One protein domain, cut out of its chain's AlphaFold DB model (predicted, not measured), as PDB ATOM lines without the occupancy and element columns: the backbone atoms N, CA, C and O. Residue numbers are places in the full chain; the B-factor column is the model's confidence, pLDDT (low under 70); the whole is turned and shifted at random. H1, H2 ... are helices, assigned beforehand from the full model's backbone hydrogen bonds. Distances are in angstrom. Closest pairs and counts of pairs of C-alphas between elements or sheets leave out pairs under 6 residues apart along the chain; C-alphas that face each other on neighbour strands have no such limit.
ATOM      1  N   THR A   6      26.058 -14.319  43.969       85.50
ATOM      2  CA  THR A   6      25.038 -13.852  43.022       85.50
ATOM      3  C   THR A   6      24.866 -14.870  41.915       85.50
ATOM      4  O   THR A   6      25.836 -15.531  41.533       85.50
ATOM      5  N   TRP A   7      23.644 -14.987  41.396       87.38
ATOM      6  CA  TRP A   7      23.334 -15.906  40.303       87.38
ATOM      7  C   TRP A   7      24.293 -15.699  39.129       87.38
ATOM      8  O   TRP A   7      24.901 -16.650  38.641       87.38
ATOM      9  N   GLN A   8      24.532 -14.432  38.776       87.75
ATOM     10  CA  GLN A   8      25.454 -14.049  37.713       87.75
ATOM     11  C   GLN A   8      26.892 -14.503  37.994       87.75
ATOM     12  O   GLN A   8      27.570 -14.963  37.081       87.75
ATOM     13  N   GLY A   9      27.355 -14.422  39.245       87.00
ATOM     14  CA  GLY A   9      28.690 -14.885  39.630       87.00
ATOM     15  C   GLY A   9      28.837 -16.408  39.588       87.00
ATOM     16  O   GLY A   9      29.887 -16.915  39.200       87.00
ATOM     17  N   VAL A  10      27.793 -17.156  39.955       86.69
ATOM     18  CA  VAL A  10      27.796 -18.624  39.829       86.69
ATOM     19  C   VAL A  10      27.737 -19.038  38.363       86.69
ATOM     20  O   VAL A  10      28.466 -19.942  37.956       86.69
ATOM     21  N   ARG A  11      26.930 -18.346  37.557       88.94
ATOM     22  CA  ARG A  11      26.850 -18.558  36.113       88.94
ATOM     23  C   ARG A  11      28.201 -18.321  35.443       88.94
ATOM     24  O   ARG A  11      28.706 -19.230  34.795       88.94
ATOM     25  N   ASP A  12      28.796 -17.150  35.652       88.62
ATOM     26  CA  ASP A  12      30.095 -16.774  35.082       88.62
ATOM     27  C   ASP A  12      31.181 -17.801  35.432       88.62
ATOM     28  O   ASP A  12      31.915 -18.270  34.565       88.62
ATOM     29  N   ARG A  13      31.191 -18.278  36.683       86.31
ATOM     30  CA  ARG A  13      32.097 -19.338  37.141       86.31
ATOM     31  C   ARG A  13      31.940 -20.640  36.347       86.31
ATOM     32  O   ARG A  13      32.938 -21.265  35.982       86.31
ATOM     33  N   LEU A  14      30.705 -21.086  36.124       87.94
ATOM     34  CA  LEU A  14      30.430 -22.309  35.370       87.94
ATOM     35  C   LEU A  14      30.745 -22.131  33.879       87.94
ATOM     36  O   LEU A  14      31.295 -23.044  33.263       87.94
ATOM     37  N   GLU A  15      30.461 -20.959  33.309       90.00
ATOM     38  CA  GLU A  15      30.811 -20.625  31.924       90.00
ATOM     39  C   GLU A  15      32.331 -20.583  31.720       90.00
ATOM     40  O   GLU A  15      32.835 -21.192  30.775       90.00
ATOM     41  N   ALA A  16      33.078 -19.982  32.647       89.44
ATOM     42  CA  ALA A  16      34.537 -19.990  32.631       89.44
ATOM     43  C   ALA A  16      35.094 -21.420  32.693       89.44
ATOM     44  O   ALA A  16      35.993 -21.778  31.930       89.44
ATOM     45  N   ARG A  17      34.520 -22.289  33.541       88.31
ATOM     46  CA  ARG A  17      34.942 -23.697  33.598       88.31
ATOM     47  C   ARG A  17      34.632 -24.447  32.304       88.31
ATOM     48  O   ARG A  17      35.406 -25.320  31.913       88.31
ATOM     49  N   ARG A  18      33.528 -24.105  31.638       89.31
ATOM     50  CA  ARG A  18      33.121 -24.698  30.357       89.31
ATOM     51  C   ARG A  18      34.084 -24.309  29.252       89.31
ATOM     52  O   ARG A  18      34.448 -25.167  28.453       89.31
ATOM     53  N   ALA A  19      34.474 -23.037  29.211       89.06
ATOM     54  CA  ALA A  19      35.457 -22.532  28.265       89.06
ATOM     55  C   ALA A  19      36.789 -23.272  28.431       89.06
ATOM     56  O   ALA A  19      37.223 -23.920  27.484       89.06
ATOM     57  N   ALA A  20      37.322 -23.319  29.657       87.19
ATOM     58  CA  ALA A  20      38.562 -24.036  29.956       87.19
ATOM     59  C   ALA A  20      38.498 -25.515  29.541       87.19
ATOM     60  O   ALA A  20      39.409 -26.025  28.903       87.19
ATOM     61  N   LEU A  21      37.391 -26.206  29.834       86.69
ATOM     62  CA  LEU A  21      37.238 -27.612  29.460       86.69
ATOM     63  C   LEU A  21      37.142 -27.815  27.939       86.69
ATOM     64  O   LEU A  21      37.646 -28.802  27.411       86.69
ATOM     65  N   ASN A  22      36.498 -26.896  27.221       87.94
ATOM     66  CA  ASN A  22      36.463 -26.938  25.763       87.94
ATOM     67  C   ASN A  22      37.844 -26.677  25.156       87.94
ATOM     68  O   ASN A  22      38.170 -27.296  24.148       87.94
ATOM     69  N   GLU A  23      38.648 -25.802  25.764       87.69
ATOM     70  CA  GLU A  23      40.048 -25.603  25.381       87.69
ATOM     71  C   GLU A  23      40.875 -26.867  25.642       87.69
ATOM     72  O   GLU A  23      41.601 -27.289  24.750       87.69
ATOM     73  N   GLU A  24      40.703 -27.530  26.794       86.25
ATOM     74  CA  GLU A  24      41.339 -28.825  27.097       86.25
ATOM     75  C   GLU A  24      40.978 -29.892  26.043       86.25
ATOM     76  O   GLU A  24      41.850 -30.609  25.560       86.25
ATOM     77  N   ILE A  25      39.704 -29.970  25.637       86.00
ATOM     78  CA  ILE A  25      39.224 -30.895  24.594       86.00
ATOM     79  C   ILE A  25      39.786 -30.528  23.213       86.00
ATOM     80  O   ILE A  25      40.139 -31.417  22.443       86.00
ATOM     81  N   ALA A  26      39.849 -29.239  22.874       85.56
ATOM     82  CA  ALA A  26      40.327 -28.767  21.575       85.56
ATOM     83  C   ALA A  26      41.852 -28.885  21.430       85.56
ATOM     84  O   ALA A  26      42.346 -29.144  20.334       85.56
ATOM     85  N   ALA A  27      42.586 -28.707  22.530       85.25
ATOM     86  CA  ALA A  27      44.028 -28.906  22.610       85.25
ATOM     87  C   ALA A  27      44.414 -30.390  22.731       85.25
ATOM     88  O   ALA A  27      45.602 -30.714  22.657       85.25
ATOM     89  N   TYR A  28      43.437 -31.287  22.915       80.38
ATOM     90  CA  TYR A  28      43.686 -32.715  23.032       80.38
ATOM     91  C   TYR A  28      44.249 -33.257  21.705       80.38
ATOM     92  O   TYR A  28      43.579 -33.156  20.671       80.38
ATOM     93  N   ASP A  36      40.323 -43.757  24.579       79.44
ATOM     94  CA  ASP A  36      40.956 -42.683  25.326       79.44
ATOM     95  C   ASP A  36      40.047 -42.297  26.511       79.44
ATOM     96  O   ASP A  36      39.107 -41.504  26.398       79.44
ATOM     97  N   ALA A  37      40.263 -42.980  27.640       82.19
ATOM     98  CA  ALA A  37      39.487 -42.809  28.864       82.19
ATOM     99  C   ALA A  37      39.543 -41.359  29.362       82.19
ATOM    100  O   ALA A  37      38.553 -40.854  29.887       82.19
ATOM    101  N   GLN A  38      40.662 -40.674  29.127       82.44
ATOM    102  CA  GLN A  38      40.835 -39.271  29.465       82.44
ATOM    103  C   GLN A  38      39.923 -38.383  28.608       82.44
ATOM    104  O   GLN A  38      39.190 -37.559  29.153       82.44
ATOM    105  N   PHE A  39      39.876 -38.588  27.292       83.62
ATOM    106  CA  PHE A  39      38.974 -37.857  26.404       83.62
ATOM    107  C   PHE A  39      37.500 -38.106  26.744       83.62
ATOM    108  O   PHE A  39      36.711 -37.161  26.820       83.62
ATOM    109  N   ASN A  40      37.125 -39.357  27.024       84.62
ATOM    110  CA  ASN A  40      35.772 -39.687  27.478       84.62
ATOM    111  C   ASN A  40      35.431 -38.968  28.791       84.62
ATOM    112  O   ASN A  40      34.375 -38.342  28.886       84.62
ATOM    113  N   HIS A  41      36.358 -38.949  29.750       86.06
ATOM    114  CA  HIS A  41      36.176 -38.230  31.005       86.06
ATOM    115  C   HIS A  41      35.987 -36.718  30.786       86.06
ATOM    116  O   HIS A  41      35.118 -36.097  31.402       86.06
ATOM    117  N   LEU A  42      36.734 -36.107  29.858       86.75
ATOM    118  CA  LEU A  42      36.547 -34.700  29.484       86.75
ATOM    119  C   LEU A  42      35.142 -34.440  28.905       86.75
ATOM    120  O   LEU A  42      34.500 -33.443  29.255       86.75
ATOM    121  N   LEU A  43      34.620 -35.344  28.070       87.25
ATOM    122  CA  LEU A  43      33.264 -35.242  27.518       87.25
ATOM    123  C   LEU A  43      32.174 -35.395  28.591       87.25
ATOM    124  O   LEU A  43      31.184 -34.654  28.568       87.25
ATOM    125  N   GLU A  44      32.351 -36.314  29.540       89.75
ATOM    126  CA  GLU A  44      31.440 -36.502  30.675       89.75
ATOM    127  C   GLU A  44      31.400 -35.258  31.563       89.75
ATOM    128  O   GLU A  44      30.321 -34.738  31.866       89.75
ATOM    129  N   ARG A  45      32.572 -34.700  31.894       90.00
ATOM    130  CA  ARG A  45      32.684 -33.442  32.649       90.00
ATOM    131  C   ARG A  45      31.972 -32.298  31.936       90.00
ATOM    132  O   ARG A  45      31.253 -31.534  32.578       90.00
ATOM    133  N   ARG A  46      32.099 -32.202  30.607       90.00
ATOM    134  CA  ARG A  46      31.423 -31.172  29.800       90.00
ATOM    135  C   ARG A  46      29.912 -31.335  29.858       90.00
ATOM    136  O   ARG A  46      29.185 -30.351  29.974       90.00
ATOM    137  N   THR A  47      29.445 -32.575  29.782       91.31
ATOM    138  CA  THR A  47      28.021 -32.910  29.847       91.31
ATOM    139  C   THR A  47      27.438 -32.558  31.212       91.31
ATOM    140  O   THR A  47      26.435 -31.848  31.276       91.31
ATOM    141  N   GLY A  48      28.103 -32.952  32.301       90.44
ATOM    142  CA  GLY A  48      27.679 -32.603  33.656       90.44
ATOM    143  C   GLY A  48      27.679 -31.092  33.900       90.44
ATOM    144  O   GLY A  48      26.740 -30.558  34.486       90.44
ATOM    145  N   LEU A  49      28.681 -30.373  33.389       90.25
ATOM    146  CA  LEU A  49      28.755 -28.920  33.526       90.25
ATOM    147  C   LEU A  49      27.625 -28.208  32.764       90.25
ATOM    148  O   LEU A  49      27.020 -27.274  33.291       90.25
ATOM    149  N   ASN A  50      27.300 -28.668  31.553       90.94
ATOM    150  CA  ASN A  50      26.164 -28.146  30.791       90.94
ATOM    151  C   ASN A  50      24.828 -28.413  31.496       90.94
ATOM    152  O   ASN A  50      23.974 -27.531  31.510       90.94
ATOM    153  N   ALA A  51      24.657 -29.584  32.116       91.19
ATOM    154  CA  ALA A  51      23.458 -29.886  32.898       91.19
ATOM    155  C   ALA A  51      23.316 -28.948  34.108       91.19
ATOM    156  O   ALA A  51      22.235 -28.423  34.362       91.19
ATOM    157  N   GLN A  52      24.416 -28.666  34.815       90.25
ATOM    158  CA  GLN A  52      24.422 -27.723  35.936       90.25
ATOM    159  C   GLN A  52      24.111 -26.287  35.488       90.25
ATOM    160  O   GLN A  52      23.346 -25.596  36.157       90.25
ATOM    161  N   LEU A  53      24.661 -25.845  34.350       90.44
ATOM    162  CA  LEU A  53      24.322 -24.553  33.743       90.44
ATOM    163  C   LEU A  53      22.842 -24.477  33.361       90.44
ATOM    164  O   LEU A  53      22.192 -23.485  33.676       90.44
ATOM    165  N   GLY A  54      22.307 -25.526  32.730       90.81
ATOM    166  CA  GLY A  54      20.888 -25.629  32.395       90.81
ATOM    167  C   GLY A  54      20.017 -25.481  33.637       90.81
ATOM    168  O   GLY A  54      19.189 -24.579  33.695       90.81
ATOM    169  N   ARG A  55      20.313 -26.256  34.685       89.81
ATOM    170  CA  ARG A  55      19.598 -26.183  35.962       89.81
ATOM    171  C   ARG A  55      19.658 -24.779  36.573       89.81
ATOM    172  O   ARG A  55      18.641 -24.275  37.033       89.81
ATOM    173  N   LEU A  56      20.826 -24.129  36.572       89.06
ATOM    174  CA  LEU A  56      20.988 -22.758  37.077       89.06
ATOM    175  C   LEU A  56      20.129 -21.749  36.296       89.06
ATOM    176  O   LEU A  56      19.553 -20.844  36.899       89.06
ATOM    177  N   ILE A  57      20.038 -21.909  34.974       89.50
ATOM    178  CA  ILE A  57      19.215 -21.069  34.095       89.50
ATOM    179  C   ILE A  57      17.725 -21.317  34.343       89.50
ATOM    180  O   ILE A  57      16.976 -20.355  34.472       89.50
ATOM    181  N   GLU A  58      17.308 -22.578  34.469       89.25
ATOM    182  CA  GLU A  58      15.921 -22.953  34.772       89.25
ATOM    183  C   GLU A  58      15.451 -22.398  36.121       89.25
ATOM    184  O   GLU A  58      14.310 -21.964  36.250       89.25
ATOM    185  N   MET A  59      16.337 -22.371  37.119       85.31
ATOM    186  CA  MET A  59      16.041 -21.789  38.430       85.31
ATOM    187  C   MET A  59      15.959 -20.249  38.404       85.31
ATOM    188  O   MET A  59      15.319 -19.660  39.274       85.31
ATOM    189  N   GLY A  60      16.560 -19.600  37.401       85.56
ATOM    190  CA  GLY A  60      16.436 -18.166  37.137       85.56
ATOM    191  C   GLY A  60      17.202 -17.236  38.091       85.56
ATOM    192  O   GLY A  60      17.699 -17.628  39.146       85.56
ATOM    193  N   GLU A  61      17.279 -15.958  37.707       79.94
ATOM    194  CA  GLU A  61      18.023 -14.904  38.425       79.94
ATOM    195  C   GLU A  61      17.425 -14.541  39.797       79.94
ATOM    196  O   GLU A  61      18.086 -13.895  40.607       79.94
ATOM    197  N   GLY A  62      16.186 -14.963  40.071       79.44
ATOM    198  CA  GLY A  62      15.437 -14.649  41.293       79.44
ATOM    199  C   GLY A  62      15.688 -15.587  42.478       79.44
ATOM    200  O   GLY A  62      14.943 -15.525  43.454       79.44
ATOM    201  N   MET A  63      16.682 -16.476  42.401       79.94
ATOM    202  CA  MET A  63      17.006 -17.382  43.505       79.94
ATOM    203  C   MET A  63      17.492 -16.634  44.745       79.94
ATOM    204  O   MET A  63      18.326 -15.730  44.664       79.94
ATOM    205  N   ASP A  64      17.032 -17.093  45.908       85.19
ATOM    206  CA  ASP A  64      17.558 -16.632  47.186       85.19
ATOM    207  C   ASP A  64      19.037 -17.025  47.349       85.19
ATOM    208  O   ASP A  64      19.488 -18.078  46.882       85.19
ATOM    209  N   ALA A  65      19.798 -16.177  48.042       82.00
ATOM    210  CA  ALA A  65      21.226 -16.371  48.262       82.00
ATOM    211  C   ALA A  65      21.546 -17.705  48.960       82.00
ATOM    212  O   ALA A  65      22.595 -18.290  48.682       82.00
ATOM    213  N   ASN A  66      20.655 -18.211  49.823       84.50
ATOM    214  CA  ASN A  66      20.832 -19.512  50.464       84.50
ATOM    215  C   ASN A  66      20.717 -20.662  49.454       84.50
ATOM    216  O   ASN A  66      21.620 -21.490  49.370       84.50
ATOM    217  N   ALA A  67      19.668 -20.667  48.626       85.31
ATOM    218  CA  ALA A  67      19.470 -21.689  47.594       85.31
ATOM    219  C   ALA A  67      20.624 -21.698  46.579       85.31
ATOM    220  O   ALA A  67      21.108 -22.755  46.169       85.31
ATOM    221  N   LEU A  68      21.120 -20.514  46.217       85.56
ATOM    222  CA  LEU A  68      22.279 -20.378  45.348       85.56
ATOM    223  C   LEU A  68      23.568 -20.898  46.005       85.56
ATOM    224  O   LEU A  68      24.381 -21.536  45.336       85.56
ATOM    225  N   ALA A  69      23.767 -20.635  47.299       83.81
ATOM    226  CA  ALA A  69      24.913 -21.142  48.047       83.81
ATOM    227  C   ALA A  69      24.874 -22.672  48.175       83.81
ATOM    228  O   ALA A  69      25.899 -23.320  47.969       83.81
ATOM    229  N   GLU A  70      23.700 -23.250  48.439       85.69
ATOM    230  CA  GLU A  70      23.489 -24.700  48.450       85.69
ATOM    231  C   GLU A  70      23.759 -25.315  47.075       85.69
ATOM    232  O   GLU A  70      24.493 -26.299  46.966       85.69
ATOM    233  N   PHE A  71      23.250 -24.699  46.006       85.81
ATOM    234  CA  PHE A  71      23.543 -25.126  44.640       85.81
ATOM    235  C   PHE A  71      25.046 -25.070  44.341       85.81
ATOM    236  O   PHE A  71      25.612 -26.033  43.824       85.81
ATOM    237  N   ALA A  72      25.710 -23.968  44.692       83.44
ATOM    238  CA  ALA A  72      27.141 -23.796  44.478       83.44
ATOM    239  C   ALA A  72      27.985 -24.790  45.295       83.44
ATOM    240  O   ALA A  72      29.032 -25.216  44.811       83.44
ATOM    241  N   ALA A  73      27.536 -25.170  46.495       83.12
ATOM    242  CA  ALA A  73      28.180 -26.174  47.340       83.12
ATOM    243  C   ALA A  73      27.946 -27.608  46.837       83.12
ATOM    244  O   ALA A  73      28.846 -28.439  46.916       83.12
TER     245      ALA A  73
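AT A GLANCE: This is residues 6 to 28 and 36 to 73 of the 87 residues of an uncharacterized protein of bacterium BMS3Bbin10 (UniProt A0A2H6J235). Two long helices, H2 and H1, lie side by side and run opposite ways, and the short H3 folds back at the end where H2 ends and H1 begins. The printed part has 61 residues with three named helices, in the order H1, H2, H3, and no named strand: all helix. It is loose, with a radius of gyration of the C-alphas of 13.2 A, and a rod spanning 41 by 18 by 16 A.

HOW THE PARTS SIT: Begin at H2, residues 37 to 59, which touches H1, residues 7 to 26; their closest C-alphas, Leu 14 and Leu 53, are 6.7 A apart. They run opposite ways at a shallow tilt of 22 degrees. H3, residues 65 to 73, only just touches H1, with 3 pairs of C-alphas within 8 A, at H1's residues 7 to 10 alone; the closest C-alphas, Trp 7 and Leu 68, are 6.8 A apart. H3 and H1 run the same way at a shallow tilt of 22 degrees. H2 and H3 are near each other, their closest C-alphas 8.3 A apart. In H1, H2 and H3 every O i to N i+4 pair is within hydrogen-bond range.

IN THESE COORDINATES: Find C-alpha 37 at (39.487, -42.809, 28.864); H2 runs 32.9 A to C-alpha 59. H1 runs 28.4 A from C-alpha 7 at (23.334, -15.906, 40.303). H3, 12.1 A, ends at C-alpha 73 at (28.180, -26.174, 47.340).

THE WHOLE: The farthest C-alphas, Asp 36 and Asp 64, are 41.3 A apart. Residues 29 to 35 are not printed; C-alphas 28 and 36 are 10.6 A apart across this cut. The link H2 to H3 is tight. No printed residue is under pLDDT 70.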